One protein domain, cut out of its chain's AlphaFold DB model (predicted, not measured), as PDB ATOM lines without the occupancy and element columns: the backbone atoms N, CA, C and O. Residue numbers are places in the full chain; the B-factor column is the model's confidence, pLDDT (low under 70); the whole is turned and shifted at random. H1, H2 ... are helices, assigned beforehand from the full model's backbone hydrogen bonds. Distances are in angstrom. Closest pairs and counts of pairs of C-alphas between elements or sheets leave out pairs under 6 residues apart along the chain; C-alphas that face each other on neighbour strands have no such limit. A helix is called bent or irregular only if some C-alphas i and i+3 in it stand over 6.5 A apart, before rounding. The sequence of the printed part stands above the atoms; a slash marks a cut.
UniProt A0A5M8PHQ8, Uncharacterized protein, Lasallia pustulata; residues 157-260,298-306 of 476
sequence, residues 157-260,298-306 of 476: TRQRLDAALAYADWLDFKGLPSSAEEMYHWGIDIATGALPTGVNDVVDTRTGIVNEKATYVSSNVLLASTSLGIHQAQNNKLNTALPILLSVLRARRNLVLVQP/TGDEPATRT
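What this domain is: This is residues 157 to 260 and 298 to 306 of the 476 residues of an uncharacterized protein of Lasallia pustulata (UniProt A0A5M8PHQ8). Four long helices lie nearly aligned as two helical hairpins side by side, H1 with H2 and H4 with H5; H1, H2 and H4 make a triangle, and H5 packs on H4 as the far member. The short H3 and the long unnamed stretch of residues 203 to 218 lie to one side of H4 and H5, and the residues after H5 lie near one end of the helices. The printed part has 113 residues with five named helices, in the order H1, H2, H3, H4, H5, and no named strand; the class is all helix. The whole is compact, with a radius of gyration of the C-alphas of 13.5 A and spans of 41 by 29 by 29 A.

Where its parts are: H1 holds residues 157 to 173, begins with C-alpha 157 at (142.613, 130.828, 117.305) and is 24.2 A from first to last C-alpha. H2, residues 177 to 192, is 22.4 A long, from C-alpha 177 at (134.177, 116.851, 134.672). H3, residues 199 to 202, is 5.5 A long. H4, residues 219 to 234, is 22.5 A long. H5, residues 238 to 253, is 22.2 A long and ends with C-alpha 253 at (121.676, 124.536, 108.251); it is neither bent nor irregular, but only just: C-alphas 240 and 243 are 6.0 A apart.

How they stand to each other: H4 is the hub, touching three other helices. H1, H2 and H4 form a bundle, helices side by side, that is up and down, each running against the one before it. H1 and H2 are a hairpin and touch, at a shallow tilt of 11 degrees, opposite ways; their closest C-alphas, of Ala 168 and Ala 180, are 4.3 A apart. H2 and H4 touch, at a shallow tilt of 16 degrees, opposite ways, with the C-alphas of Ala 191 and Asn 220 closest at 5.1 A. H1 and H4 touch, at a shallow tilt of 7 degrees, the same way; their closest C-alphas, of Arg 158 and Asn 220, are 6.6 A apart. H4 and H5 are a hairpin and touch, at a shallow tilt of 26 degrees, opposite ways, with the C-alphas of Gly 229 and Ala 241 closest at 4.5 A. H5 is apart from H1, H2 and H3. H3 is close to H2 but not clearly touching, with the C-alphas of Thr 192 and Val 199 closest at 6.2 A. In H1, H2 and H4 every O i to N i+4 pair is within hydrogen-bond range, in H5 10 of 12 are, and H3 is too short for such a pair.

The domain as a whole: The C-alphas farthest apart, of Gly 175 and Gln 259, are 42.5 A apart. Residues 261 to 297 are cut out, and C-alphas 260 and 298 are 19.4 A apart across the cut. The link from H3 to H4, 16 residues, is long. Mean pLDDT of the printed part is 91.8; residues 259 to 260 are under 70.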
ATOM      1  N   THR A 157     143.805 131.174 116.521       93.50
ATOM      2  CA  THR A 157     142.613 130.828 117.305       93.50
ATOM      3  C   THR A 157     142.330 129.333 117.241       93.50
ATOM      4  O   THR A 157     142.182 128.693 118.279       93.50
ATOM      5  N   ARG A 158     142.372 128.749 116.033       93.50
ATOM      6  CA  ARG A 158     142.195 127.309 115.830       93.50
ATOM      7  C   ARG A 158     143.190 126.469 116.622       93.50
ATOM      8  O   ARG A 158     142.790 125.538 117.304       93.50
ATOM      9  N   GLN A 159     144.474 126.813 116.558       93.69
ATOM     10  CA  GLN A 159     145.531 126.062 117.238       93.69
ATOM     11  C   GLN A 159     145.362 126.050 118.758       93.69
ATOM     12  O   GLN A 159     145.611 125.025 119.396       93.69
ATOM     13  N   ARG A 160     144.947 127.186 119.331       94.62
ATOM     14  CA  ARG A 160     144.643 127.304 120.759       94.62
ATOM     15  C   ARG A 160     143.358 126.570 121.126       94.62
ATOM     16  O   ARG A 160     143.336 125.884 122.140       94.62
ATOM     17  N   LEU A 161     142.319 126.688 120.300       95.88
ATOM     18  CA  LEU A 161     141.051 125.997 120.506       95.88
ATOM     19  C   LEU A 161     141.243 124.477 120.496       95.88
ATOM     20  O   LEU A 161     140.789 123.812 121.418       95.88
ATOM     21  N   ASP A 162     141.961 123.936 119.510       95.06
ATOM     22  CA  ASP A 162     142.237 122.498 119.418       95.06
ATOM     23  C   ASP A 162     142.969 121.983 120.673       95.06
ATOM     24  O   ASP A 162     142.671 120.895 121.155       95.06
ATOM     25  N   ALA A 163     143.889 122.773 121.242       95.56
ATOM     26  CA  ALA A 163     144.567 122.432 122.493       95.56
ATOM     27  C   ALA A 163     143.636 122.496 123.715       95.56
ATOM     28  O   ALA A 163     143.695 121.607 124.559       95.56
ATOM     29  N   ALA A 164     142.770 123.512 123.806       96.31
ATOM     30  CA  ALA A 164     141.799 123.636 124.896       96.31
ATOM     31  C   ALA A 164     140.815 122.459 124.902       96.31
ATOM     32  O   ALA A 164     140.584 121.854 125.944       96.31
ATOM     33  N   LEU A 165     140.274 122.114 123.729       96.94
ATOM     34  CA  LEU A 165     139.316 121.019 123.585       96.94
ATOM     35  C   LEU A 165     139.965 119.656 123.846       96.94
ATOM     36  O   LEU A 165     139.386 118.846 124.556       96.94
ATOM     37  N   ALA A 166     141.182 119.420 123.344       95.81
ATOM     38  CA  ALA A 166     141.906 118.181 123.629       95.81
ATOM     39  C   ALA A 166     142.225 118.031 125.127       95.81
ATOM     40  O   ALA A 166     142.078 116.947 125.686       95.81
ATOM     41  N   TYR A 167     142.596 119.127 125.799       96.00
ATOM     42  CA  TYR A 167     142.820 119.099 127.240       96.00
ATOM     43  C   TYR A 167     141.527 118.834 128.024       96.00
ATOM     44  O   TYR A 167     141.530 118.036 128.958       96.00
ATOM     45  N   ALA A 168     140.415 119.454 127.617       96.44
ATOM     46  CA  ALA A 168     139.101 119.211 128.206       96.44
ATOM     47  C   ALA A 168     138.670 117.739 128.061       96.44
ATOM     48  O   ALA A 168     138.285 117.117 129.051       96.44
ATOM     49  N   ASP A 169     138.832 117.158 126.866       94.94
ATOM     50  CA  ASP A 169     138.544 115.744 126.596       94.94
ATOM     51  C   ASP A 169     139.384 114.814 127.495       94.94
ATOM     52  O   ASP A 169     138.878 113.824 128.032       94.94
ATOM     53  N   TRP A 170     140.667 115.135 127.703       94.44
ATOM     54  CA  TRP A 170     141.521 114.378 128.618       94.44
ATOM     55  C   TRP A 170     141.057 114.495 130.076       94.44
ATOM     56  O   TRP A 170     141.012 113.489 130.784       94.44
ATOM     57  N   LEU A 171     140.657 115.685 130.534       94.94
ATOM     58  CA  LEU A 171     140.116 115.882 131.886       94.94
ATOM     59  C   LEU A 171     138.825 115.081 132.109       94.94
ATOM     60  O   LEU A 171     138.674 114.449 133.159       94.94
ATOM     61  N   ASP A 172     137.932 115.034 131.117       93.62
ATOM     62  CA  ASP A 172     136.744 114.177 131.152       93.62
ATOM     63  C   ASP A 172     137.128 112.696 131.237       93.62
ATOM     64  O   ASP A 172     136.608 111.965 132.085       93.62
ATOM     65  N   PHE A 173     138.098 112.252 130.431       92.75
ATOM     66  CA  PHE A 173     138.626 110.888 130.499       92.75
ATOM     67  C   PHE A 173     139.209 110.549 131.882       92.75
ATOM     68  O   PHE A 173     139.039 109.430 132.374       92.75
ATOM     69  N   LYS A 174     139.854 111.513 132.551       92.75
ATOM     70  CA  LYS A 174     140.371 111.367 133.921       92.75
ATOM     71  C   LYS A 174     139.282 111.392 134.998       92.75
ATOM     72  O   LYS A 174     139.601 111.165 136.165       92.75
ATOM     73  N   GLY A 175     138.022 111.634 134.635       94.06
ATOM     74  CA  GLY A 175     136.910 111.732 135.576       94.06
ATOM     75  C   GLY A 175     136.895 113.050 136.353       94.06
ATOM     76  O   GLY A 175     136.460 113.072 137.505       94.06
ATOM     77  N   LEU A 176     137.369 114.140 135.741       95.69
ATOM     78  CA  LEU A 176     137.397 115.493 136.306       95.69
ATOM     79  C   LEU A 176     136.440 116.433 135.543       95.69
ATOM     80  O   LEU A 176     136.882 117.416 134.945       95.69
ATOM     81  N   PRO A 177     135.117 116.177 135.565       94.19
ATOM     82  CA  PRO A 177     134.177 116.851 134.672       94.19
ATOM     83  C   PRO A 177     134.029 118.348 134.950       94.19
ATOM     84  O   PRO A 177     133.787 119.115 134.031       94.19
ATOM     85  N   SER A 178     134.205 118.802 136.197       95.25
ATOM     86  CA  SER A 178     134.156 120.237 136.514       95.25
ATOM     87  C   SER A 178     135.330 121.006 135.903       95.25
ATOM     88  O   SER A 178     135.132 122.083 135.355       95.25
ATOM     89  N   SER A 179     136.539 120.440 135.947       94.88
ATOM     90  CA  SER A 179     137.715 121.041 135.307       94.88
ATOM     91  C   SER A 179     137.611 120.979 133.782       94.88
ATOM     92  O   SER A 179     137.984 121.933 133.105       94.88
ATOM     93  N   ALA A 180     137.059 119.890 133.238       96.12
ATOM     94  CA  ALA A 180     136.760 119.791 131.812       96.12
ATOM     95  C   ALA A 180     135.753 120.871 131.371       96.12
ATOM     96  O   ALA A 180     135.994 121.558 130.382       96.12
ATOM     97  N   GLU A 181     134.674 121.086 132.136       96.12
ATOM     98  CA  GLU A 181     133.661 122.122 131.879       96.12
ATOM     99  C   GLU A 181     134.291 123.522 131.792       96.12
ATOM    100  O   GLU A 181     134.025 124.260 130.841       96.12
ATOM    101  N   GLU A 182     135.186 123.868 132.724       95.25
ATOM    102  CA  GLU A 182     135.943 125.128 132.688       95.25
ATOM    103  C   GLU A 182     136.805 125.251 131.423       95.25
ATOM    104  O   GLU A 182     136.837 126.313 130.798       95.25
ATOM    105  N   MET A 183     137.464 124.168 130.997       95.25
ATOM    106  CA  MET A 183     138.265 124.169 129.767       95.25
ATOM    107  C   MET A 183     137.406 124.293 128.502       95.25
ATOM    108  O   MET A 183     137.798 125.006 127.577       95.25
ATOM    109  N   TYR A 184     136.212 123.691 128.456       97.44
ATOM    110  CA  TYR A 184     135.277 123.906 127.346       97.44
ATOM    111  C   TYR A 184     134.771 125.350 127.293       97.44
ATOM    112  O   TYR A 184     134.686 125.918 126.202       97.44
ATOM    113  N   HIS A 185     134.485 125.972 128.441       96.44
ATOM    114  CA  HIS A 185     134.152 127.398 128.492       96.44
ATOM    115  C   HIS A 185     135.317 128.273 128.029       96.44
ATOM    116  O   HIS A 185     135.112 129.171 127.214       96.44
ATOM    117  N   TRP A 186     136.550 127.959 128.431       94.88
ATOM    118  CA  TRP A 186     137.718 128.659 127.905       94.88
ATOM    119  C   TRP A 186     137.867 128.460 126.386       94.88
ATOM    120  O   TRP A 186     138.221 129.391 125.665       94.88
ATOM    121  N   GLY A 187     137.519 127.281 125.864       95.69
ATOM    122  CA  GLY A 187     137.407 127.031 124.426       95.69
ATOM    123  C   GLY A 187     136.413 127.968 123.728       95.69
ATOM    124  O   GLY A 187     136.727 128.513 122.669       95.69
ATOM    125  N   ILE A 188     135.246 128.222 124.331       96.06
ATOM    126  CA  ILE A 188     134.271 129.207 123.829       96.06
ATOM    127  C   ILE A 188     134.868 130.621 123.841       96.06
ATOM    128  O   ILE A 188     134.753 131.341 122.846       96.06
ATOM    129  N   ASP A 189     135.561 131.015 124.908       94.12
ATOM    130  CA  ASP A 189     136.214 132.329 124.992       94.12
ATOM    131  C   ASP A 189     137.305 132.496 123.921       94.12
ATOM    132  O   ASP A 189     137.408 133.539 123.274       94.12
ATOM    133  N   ILE A 190     138.087 131.443 123.662       94.06
ATOM    134  CA  ILE A 190     139.080 131.423 122.579       94.06
ATOM    135  C   ILE A 190     138.385 131.583 121.225       94.06
ATOM    136  O   ILE A 190     138.774 132.445 120.441       94.06
ATOM    137  N   ALA A 191     137.352 130.782 120.955       94.75
ATOM    138  CA  ALA A 191     136.629 130.797 119.685       94.75
ATOM    139  C   ALA A 191     135.927 132.135 119.409       94.75
ATOM    140  O   ALA A 191     135.795 132.542 118.254       94.75
ATOM    141  N   THR A 192     135.474 132.817 120.461       93.69
ATOM    142  CA  THR A 192     134.787 134.109 120.356       93.69
ATOM    143  C   THR A 192     135.739 135.299 120.287       93.69
ATOM    144  O   THR A 192     135.368 136.334 119.737       93.69
ATOM    145  N   GLY A 193     136.983 135.153 120.758       89.31
ATOM    146  CA  GLY A 193     137.993 136.216 120.738       89.31
ATOM    147  C   GLY A 193     138.397 136.702 119.340       89.31
ATOM    148  O   GLY A 193     138.938 137.798 119.216       89.31
ATOM    149  N   ALA A 194     138.117 135.919 118.295       84.19
ATOM    150  CA  ALA A 194     138.377 136.279 116.900       84.19
ATOM    151  C   ALA A 194     137.131 136.786 116.144       84.19
ATOM    152  O   ALA A 194     137.200 137.021 114.937       84.19
ATOM    153  N   LEU A 195     135.984 136.945 116.818       87.31
ATOM    154  CA  LEU A 195     134.762 137.419 116.171       87.31
ATOM    155  C   LEU A 195     134.865 138.906 115.791       87.31
ATOM    156  O   LEU A 195     135.288 139.724 116.608       87.31
ATOM    157  N   PRO A 196     134.417 139.292 114.580       82.69
ATOM    158  CA  PRO A 196     134.438 140.688 114.144       82.69
ATOM    159  C   PRO A 196     133.321 141.540 114.775       82.69
ATOM    160  O   PRO A 196     133.386 142.768 114.742       82.69
ATOM    161  N   THR A 197     132.274 140.906 115.312       77.75
ATOM    162  CA  THR A 197     131.083 141.543 115.898       77.75
ATOM    163  C   THR A 197     131.006 141.311 117.407       77.75
ATOM    164  O   THR A 197     131.777 140.534 117.966       77.75
ATOM    165  N   GLY A 198     130.046 141.954 118.080       81.56
ATOM    166  CA  GLY A 198     129.796 141.718 119.500       81.56
ATOM    167  C   GLY A 198     129.545 140.234 119.785       81.56
ATOM    168  O   GLY A 198     128.673 139.620 119.176       81.56
ATOM    169  N   VAL A 199     130.303 139.657 120.722       87.31
ATOM    170  CA  VAL A 199     130.236 138.224 121.072       87.31
ATOM    171  C   VAL A 199     128.805 137.791 121.412       87.31
ATOM    172  O   VAL A 199     128.322 136.784 120.897       87.31
ATOM    173  N   ASN A 200     128.098 138.622 122.186       86.75
ATOM    174  CA  ASN A 200     126.719 138.385 122.621       86.75
ATOM    175  C   ASN A 200     125.698 138.345 121.474       86.75
ATOM    176  O   ASN A 200     124.592 137.855 121.690       86.75
ATOM    177  N   ASP A 201     126.036 138.848 120.282       88.19
ATOM    178  CA  ASP A 201     125.173 138.762 119.099       88.19
ATOM    179  C   ASP A 201     125.285 137.389 118.420       88.19
ATOM    180  O   ASP A 201     124.343 136.944 117.761       88.19
ATOM    181  N   VAL A 202     126.390 136.670 118.638       90.00
ATOM    182  CA  VAL A 202     126.695 135.386 117.989       90.00
ATOM    183  C   VAL A 202     126.410 134.199 118.907       90.00
ATOM    184  O   VAL A 202     125.742 133.252 118.490       90.00
ATOM    185  N   VAL A 203     126.890 134.233 120.150       93.31
ATOM    186  CA  VAL A 203     126.796 133.107 121.090       93.31
ATOM    187  C   VAL A 203     126.679 133.613 122.526       93.31
ATOM    188  O   VAL A 203     127.322 134.588 122.908       93.31
ATOM    189  N   ASP A 204     125.868 132.941 123.340       94.50
ATOM    190  CA  ASP A 204     125.909 133.112 124.794       94.50
ATOM    191  C   ASP A 204     127.112 132.333 125.342       94.50
ATOM    192  O   ASP A 204     127.092 131.103 125.373       94.50
ATOM    193  N   THR A 205     128.168 133.031 125.768       92.00
ATOM    194  CA  THR A 205     129.432 132.410 126.210       92.00
ATOM    195  C   THR A 205     129.274 131.504 127.429       92.00
ATOM    196  O   THR A 205     130.020 130.538 127.589       92.00
ATOM    197  N   ARG A 206     128.263 131.760 128.269       91.19
ATOM    198  CA  ARG A 206     127.993 130.952 129.461       91.19
ATOM    199  C   ARG A 206     127.278 129.652 129.127       91.19
ATOM    200  O   ARG A 206     127.454 128.673 129.834       91.19
ATOM    201  N   THR A 207     126.418 129.639 128.115       93.25
ATOM    202  CA  THR A 207     125.644 128.433 127.770       93.25
ATOM    203  C   THR A 207     126.176 127.720 126.534       93.25
ATOM    204  O   THR A 207     125.848 126.562 126.323       93.25
ATOM    205  N   GLY A 208     126.983 128.387 125.709       93.44
ATOM    206  CA  GLY A 208     127.428 127.903 124.402       93.44
ATOM    207  C   GLY A 208     126.333 127.893 123.333       93.44
ATOM    208  O   GLY A 208     126.558 127.359 122.246       93.44
ATOM    209  N   ILE A 209     125.151 128.457 123.613       96.88
ATOM    210  CA  ILE A 209     124.023 128.488 122.675       96.88
ATOM    211  C   ILE A 209     124.279 129.538 121.593       96.88
ATOM    212  O   ILE A 209     124.479 130.716 121.886       96.88
ATOM    213  N   VAL A 210     124.220 129.110 120.330       95.19
ATOM    214  CA  VAL A 210     124.380 129.993 119.168       95.19
ATOM    215  C   VAL A 210     123.068 130.728 118.883       95.19
ATOM    216  O   VAL A 210     121.997 130.121 118.729       95.19
ATOM    217  N   ASN A 211     123.149 132.052 118.786       93.38
ATOM    218  CA  ASN A 211     121.994 132.911 118.575       93.38
ATOM    219  C   ASN A 211     121.351 132.685 117.208       93.38
ATOM    220  O   ASN A 211     122.009 132.515 116.187       93.38
ATOM    221  N   GLU A 212     120.022 132.750 117.171       89.19
ATOM    222  CA  GLU A 212     119.248 132.525 115.944       89.19
ATOM    223  C   GLU A 212     119.479 133.587 114.874       89.19
ATOM    224  O   GLU A 212     119.449 133.297 113.681       89.19
ATOM    225  N   LYS A 213     119.683 134.827 115.319       87.12
ATOM    226  CA  LYS A 213     119.832 136.006 114.465       87.12
ATOM    227  C   LYS A 213     121.293 136.302 114.131       87.12
ATOM    228  O   LYS A 213     121.565 137.360 113.568       87.12
ATOM    229  N   ALA A 214     122.216 135.411 114.498       86.94
ATOM    230  CA  ALA A 214     123.628 135.584 114.206       86.94
ATOM    231  C   ALA A 214     123.824 135.642 112.684       86.94
ATOM    232  O   ALA A 214     123.552 134.680 111.967       86.94
ATOM    233  N   THR A 215     124.267 136.794 112.186       83.38
ATOM    234  CA  THR A 215     124.575 137.007 110.761       83.38
ATOM    235  C   THR A 215     125.930 136.426 110.377       83.38
ATOM    236  O   THR A 215     126.188 136.158 109.206       83.38
ATOM    237  N   TYR A 216     126.787 136.228 111.374       88.00
ATOM    238  CA  TYR A 216     128.125 135.693 111.251       88.00
ATOM    239  C   TYR A 216     128.299 134.589 112.298       88.00
ATOM    240  O   TYR A 216     128.039 134.808 113.480       88.00
ATOM    241  N   VAL A 217     128.757 133.411 111.872       92.50
ATOM    242  CA  VAL A 217     129.133 132.304 112.760       92.50
ATOM    243  C   VAL A 217     130.385 131.645 112.193       92.50
ATOM    244  O   VAL A 217     130.390 131.250 111.027       92.50
ATOM    245  N   SER A 218     131.440 131.537 112.999       93.44
ATOM    246  CA  SER A 218     132.708 130.927 112.586       93.44
ATOM    247  C   SER A 218     132.731 129.419 112.848       93.44
ATOM    248  O   SER A 218     131.996 128.897 113.695       93.44
ATOM    249  N   SER A 219     133.611 128.699 112.147       92.56
ATOM    250  CA  SER A 219     133.800 127.258 112.367       92.56
ATOM    251  C   SER A 219     134.308 126.950 113.779       92.56
ATOM    252  O   SER A 219     133.927 125.934 114.359       92.56
ATOM    253  N   ASN A 220     135.126 127.840 114.354       95.12
ATOM    254  CA  ASN A 220     135.631 127.710 115.722       95.12
ATOM    255  C   ASN A 220     134.500 127.786 116.761       95.12
ATOM    256  O   ASN A 220     134.464 126.959 117.671       95.12
ATOM    257  N   VAL A 221     133.533 128.701 116.598       95.81
ATOM    258  CA  VAL A 221     132.365 128.791 117.496       95.81
ATOM    259  C   VAL A 221     131.507 127.531 117.402       95.81
ATOM    260  O   VAL A 221     131.154 126.952 118.426       95.81
ATOM    261  N   LEU A 222     131.214 127.058 116.184       95.62
ATOM    262  CA  LEU A 222     130.429 125.832 115.995       95.62
ATOM    263  C   LEU A 222     131.105 124.624 116.650       95.62
ATOM    264  O   LEU A 222     130.427 123.828 117.297       95.62
ATOM    265  N   LEU A 223     132.423 124.482 116.496       95.38
ATOM    266  CA  LEU A 223     133.186 123.403 117.118       95.38
ATOM    267  C   LEU A 223     133.176 123.491 118.650       95.38
ATOM    268  O   LEU A 223     132.872 122.494 119.306       95.38
ATOM    269  N   ALA A 224     133.472 124.662 119.216       97.00
ATOM    270  CA  ALA A 224     133.505 124.861 120.662       97.00
ATOM    271  C   ALA A 224     132.129 124.593 121.296       97.00
ATOM    272  O   ALA A 224     132.025 123.802 122.234       97.00
ATOM    273  N   SER A 225     131.054 125.148 120.721       97.38
ATOM    274  CA  SER A 225     129.676 124.905 121.176       97.38
ATOM    275  C   SER A 225     129.269 123.437 121.048       97.38
ATOM    276  O   SER A 225     128.607 122.903 121.934       97.38
ATOM    277  N   THR A 226     129.675 122.757 119.969       97.06
ATOM    278  CA  THR A 226     129.395 121.318 119.796       97.06
ATOM    279  C   THR A 226     130.081 120.500 120.887       97.06
ATOM    280  O   THR A 226     129.448 119.638 121.487       97.06
ATOM    281  N   SER A 227     131.352 120.799 121.165       96.62
ATOM    282  CA  SER A 227     132.162 120.085 122.158       96.62
ATOM    283  C   SER A 227     131.611 120.279 123.573       96.62
ATOM    284  O   SER A 227     131.391 119.297 124.276       96.62
ATOM    285  N   LEU A 228     131.240 121.514 123.941       97.38
ATOM    286  CA  LEU A 228     130.541 121.787 125.200       97.38
ATOM    287  C   LEU A 228     129.206 121.029 125.278       97.38
ATOM    288  O   LEU A 228     128.897 120.425 126.300       97.38
ATOM    289  N   GLY A 229     128.417 121.013 124.200       96.00
ATOM    290  CA  GLY A 229     127.161 120.261 124.154       96.00
ATOM    291  C   GLY A 229     127.354 118.755 124.377       96.00
ATOM    292  O   GLY A 229     126.577 118.147 125.114       96.00
ATOM    293  N   ILE A 230     128.400 118.160 123.794       94.81
ATOM    294  CA  ILE A 230     128.756 116.744 123.982       94.81
ATOM    295  C   ILE A 230     129.182 116.477 125.430       94.81
ATOM    296  O   ILE A 230     128.657 115.547 126.043       94.81
ATOM    297  N   HIS A 231     130.047 117.317 126.003       95.50
ATOM    298  CA  HIS A 231     130.471 117.219 127.403       95.50
ATOM    299  C   HIS A 231     129.283 117.238 128.373       95.50
ATOM    300  O   HIS A 231     129.160 116.390 129.262       95.50
ATOM    301  N   GLN A 232     128.356 118.180 128.175       95.31
ATOM    302  CA  GLN A 232     127.134 118.281 128.975       95.31
ATOM    303  C   GLN A 232     126.303 116.997 128.865       95.31
ATOM    304  O   GLN A 232     125.781 116.496 129.863       95.31
ATOM    305  N   ALA A 233     126.212 116.430 127.660       93.19
ATOM    306  CA  ALA A 233     125.486 115.194 127.420       93.19
ATOM    307  C   ALA A 233     126.136 114.019 128.172       93.19
ATOM    308  O   ALA A 233     125.445 113.312 128.904       93.19
ATOM    309  N   GLN A 234     127.457 113.843 128.044       90.62
ATOM    310  CA  GLN A 234     128.225 112.765 128.688       90.62
ATOM    311  C   GLN A 234     128.141 112.811 130.215       90.62
ATOM    312  O   GLN A 234     128.131 111.772 130.872       90.62
ATOM    313  N   ASN A 235     127.983 114.008 130.776       91.69
ATOM    314  CA  ASN A 235     127.819 114.231 132.207       91.69
ATOM    315  C   ASN A 235     126.350 114.193 132.678       91.69
ATOM    316  O   ASN A 235     126.020 114.722 133.738       91.69
ATOM    317  N   ASN A 236     125.454 113.553 131.914       90.31
ATOM    318  CA  ASN A 236     124.020 113.393 132.204       90.31
ATOM    319  C   ASN A 236     123.222 114.708 132.312       90.31
ATOM    320  O   ASN A 236     122.089 114.721 132.802       90.31
ATOM    321  N   LYS A 237     123.754 115.829 131.815       92.12
ATOM    322  CA  LYS A 237     123.067 117.127 131.786       92.12
ATOM    323  C   LYS A 237     122.308 117.289 130.455       92.12
ATOM    324  O   LYS A 237     122.513 118.225 129.689       92.12
ATOM    325  N   LEU A 238     121.383 116.368 130.160       91.12
ATOM    326  CA  LEU A 238     120.683 116.320 128.858       91.12
ATOM    327  C   LEU A 238     119.866 117.593 128.551       91.12
ATOM    328  O   LEU A 238     119.770 118.013 127.397       91.12
ATOM    329  N   ASN A 239     119.314 118.229 129.590       90.62
ATOM    330  CA  ASN A 239     118.514 119.454 129.468       90.62
ATOM    331  C   ASN A 239     119.338 120.678 129.037       90.62
ATOM    332  O   ASN A 239     118.769 121.605 128.466       90.62
ATOM    333  N   THR A 240     120.647 120.700 129.310       93.06
ATOM    334  CA  THR A 240     121.558 121.761 128.849       93.06
ATOM    335  C   THR A 240     122.185 121.394 127.508       93.06
ATOM    336  O   THR A 240     122.272 122.245 126.628       93.06
ATOM    337  N   ALA A 241     122.531 120.119 127.307       94.94
ATOM    338  CA  ALA A 241     123.136 119.624 126.073       94.94
ATOM    339  C   ALA A 241     122.246 119.818 124.834       94.94
ATOM    340  O   ALA A 241     122.694 120.340 123.812       94.94
ATOM    341  N   LEU A 242     120.973 119.414 124.912       94.56
ATOM    342  CA  LEU A 242     120.088 119.393 123.747       94.56
ATOM    343  C   LEU A 242     119.862 120.793 123.132       94.56
ATOM    344  O   LEU A 242     120.020 120.922 121.916       94.56
ATOM    345  N   PRO A 243     119.557 121.858 123.905       96.00
ATOM    346  CA  PRO A 243     119.466 123.216 123.364       96.00
ATOM    347  C   PRO A 243     120.745 123.698 122.670       96.00
ATOM    348  O   PRO A 243     120.655 124.331 121.616       96.00
ATOM    349  N   ILE A 244     121.924 123.374 123.214       97.12
ATOM    350  CA  ILE A 244     123.215 123.746 122.617       97.12
ATOM    351  C   ILE A 244     123.352 123.087 121.244       97.12
ATOM    352  O   ILE A 244     123.507 123.781 120.238       97.12
ATOM    353  N   LEU A 245     123.204 121.762 121.173       96.94
ATOM    354  CA  LEU A 245     123.367 121.005 119.929       96.94
ATOM    355  C   LEU A 245     122.323 121.393 118.870       96.94
ATOM    356  O   LEU A 245     122.661 121.540 117.695       96.94
ATOM    357  N   LEU A 246     121.072 121.641 119.270       96.69
ATOM    358  CA  LEU A 246     120.034 122.143 118.362       96.69
ATOM    359  C   LEU A 246     120.363 123.542 117.824       96.69
ATOM    360  O   LEU A 246     120.131 123.811 116.643       96.69
ATOM    361  N   SER A 247     120.920 124.426 118.659       97.06
ATOM    362  CA  SER A 247     121.323 125.770 118.231       97.06
ATOM    363  C   SER A 247     122.437 125.724 117.180       97.06
ATOM    364  O   SER A 247     122.348 126.415 116.162       97.06
ATOM    365  N   VAL A 248     123.418 124.834 117.364       96.88
ATOM    366  CA  VAL A 248     124.502 124.592 116.404       96.88
ATOM    367  C   VAL A 248     123.961 123.978 115.115       96.88
ATOM    368  O   VAL A 248     124.337 124.412 114.027       96.88
ATOM    369  N   LEU A 249     123.050 123.004 115.206       95.62
ATOM    370  CA  LEU A 249     122.442 122.369 114.035       95.62
ATOM    371  C   LEU A 249     121.701 123.395 113.176       95.62
ATOM    372  O   LEU A 249     121.859 123.428 111.955       95.62
ATOM    373  N   ARG A 250     120.918 124.265 113.820       95.31
ATOM    374  CA  ARG A 250     120.238 125.378 113.155       95.31
ATOM    375  C   ARG A 250     121.237 126.313 112.480       95.31
ATOM    376  O   ARG A 250     121.049 126.636 111.310       95.31
ATOM    377  N   ALA A 251     122.295 126.715 113.186       94.31
ATOM    378  CA  ALA A 251     123.331 127.580 112.627       94.31
ATOM    379  C   ALA A 251     123.974 126.947 111.383       94.31
ATOM    380  O   ALA A 251     124.038 127.593 110.342       94.31
ATOM    381  N   ARG A 252     124.336 125.656 111.446       93.38
ATOM    382  CA  ARG A 252     124.905 124.886 110.324       93.38
ATOM    383  C   ARG A 252     123.977 124.812 109.113       93.38
ATOM    384  O   ARG A 252     124.429 124.981 107.982       93.38
ATOM    385  N   ARG A 253     122.679 124.594 109.331       92.25
ATOM    386  CA  ARG A 253     121.676 124.536 108.251       92.25
ATOM    387  C   ARG A 253     121.455 125.881 107.559       92.25
ATOM    388  O   ARG A 253     121.114 125.886 106.379       92.25
ATOM    389  N   ASN A 254     121.681 126.982 108.273       90.06
ATOM    390  CA  ASN A 254     121.566 128.343 107.751       90.06
ATOM    391  C   ASN A 254     122.846 128.845 107.056       90.06
ATOM    392  O   ASN A 254     122.834 129.940 106.497       90.06
ATOM    393  N   LEU A 255     123.940 128.073 107.074       88.44
ATOM    394  CA  LEU A 255     125.177 128.451 106.391       88.44
ATOM    395  C   LEU A 255     125.000 128.458 104.871       88.44
ATOM    396  O   LEU A 255     124.268 127.648 104.294       88.44
ATOM    397  N   VAL A 256     125.743 129.347 104.214       84.44
ATOM    398  CA  VAL A 256     125.760 129.445 102.753       84.44
ATOM    399  C   VAL A 256     126.353 128.167 102.164       84.44
ATOM    400  O   VAL A 256     127.456 127.746 102.528       84.44
ATOM    401  N   LEU A 257     125.614 127.552 101.239       79.56
ATOM    402  CA  LEU A 257     126.092 126.407 100.476       79.56
ATOM    403  C   LEU A 257     127.183 126.865  99.513       79.56
ATOM    404  O   LEU A 257     126.915 127.588  98.553       79.56
ATOM    405  N   VAL A 258     128.407 126.408  99.753       72.19
ATOM    406  CA  VAL A 258     129.495 126.554  98.791       72.19
ATOM    407  C   VAL A 258     129.489 125.292  97.945       72.19
ATOM    408  O   VAL A 258     129.871 124.216  98.401       72.19
ATOM    409  N   GLN A 259     129.010 125.411  96.706       57.75
ATOM    410  CA  GLN A 259     129.359 124.413  95.699       57.75
ATOM    411  C   GLN A 259     130.876 124.476  95.518       57.75
ATOM    412  O   GLN A 259     131.398 125.594  95.512       57.75
ATOM    413  N   PRO A 260     131.581 123.335  95.405       51.75
ATOM    414  CA  PRO A 260     133.024 123.329  95.213       51.75
ATOM    415  C   PRO A 260     133.346 124.202  94.001       51.75
ATOM    416  O   PRO A 260     133.087 123.825  92.858       51.75
ATOM    417  N   THR A 298     142.300 129.307 109.654       84.69
ATOM    418  CA  THR A 298     142.257 129.766 111.054       84.69
ATOM    419  C   THR A 298     140.933 129.449 111.741       84.69
ATOM    420  O   THR A 298     140.852 129.547 112.960       84.69
ATOM    421  N   GLY A 299     139.897 129.086 110.977       85.50
ATOM    422  CA  GLY A 299     138.551 128.814 111.489       85.50
ATOM    423  C   GLY A 299     137.786 130.062 111.946       85.50
ATOM    424  O   GLY A 299     136.667 129.916 112.433       85.50
ATOM    425  N   ASP A 300     138.379 131.246 111.755       89.12
ATOM    426  CA  ASP A 300     137.850 132.571 112.117       89.12
ATOM    427  C   ASP A 300     137.138 133.254 110.943       89.12
ATOM    428  O   ASP A 300     136.804 134.429 111.003       89.12
ATOM    429  N   GLU A 301     136.937 132.536 109.844       89.19
ATOM    430  CA  GLU A 301     136.131 132.992 108.716       89.19
ATOM    431  C   GLU A 301     134.682 132.514 108.885       89.19
ATOM    432  O   GLU A 301     134.444 131.541 109.618       89.19
ATOM    433  N   PRO A 302     133.698 133.155 108.218       89.38
ATOM    434  CA  PRO A 302     132.328 132.667 108.229       89.38
ATOM    435  C   PRO A 302     132.287 131.196 107.812       89.38
ATOM    436  O   PRO A 302     132.837 130.813 106.775       89.38
ATOM    437  N   ALA A 303     131.625 130.367 108.614       90.12
ATOM    438  CA  ALA A 303     131.483 128.958 108.306       90.12
ATOM    439  C   ALA A 303     130.700 128.781 106.996       90.12
ATOM    440  O   ALA A 303     129.747 129.504 106.697       90.12
ATOM    441  N   THR A 304     131.096 127.788 106.208       90.00
ATOM    442  CA  THR A 304     130.459 127.469 104.929       90.00
ATOM    443  C   THR A 304     129.924 126.048 104.952       90.00
ATOM    444  O   THR A 304     130.461 125.166 105.626       90.00
ATOM    445  N   ARG A 305     128.834 125.805 104.220       89.19
ATOM    446  CA  ARG A 305     128.200 124.484 104.164       89.19
ATOM    447  C   ARG A 305     128.844 123.629 103.071       89.19
ATOM    448  O   ARG A 305     128.267 123.444 102.001       89.19
ATOM    449  N   THR A 306     130.060 123.155 103.336       89.00
ATOM    450  CA  THR A 306     130.808 122.217 102.479       89.00
ATOM    451  C   THR A 306     130.285 120.777 102.624       89.00
ATOM    452  O   THR A 306     129.582 120.478 103.593       89.00
TER     453      THR A 306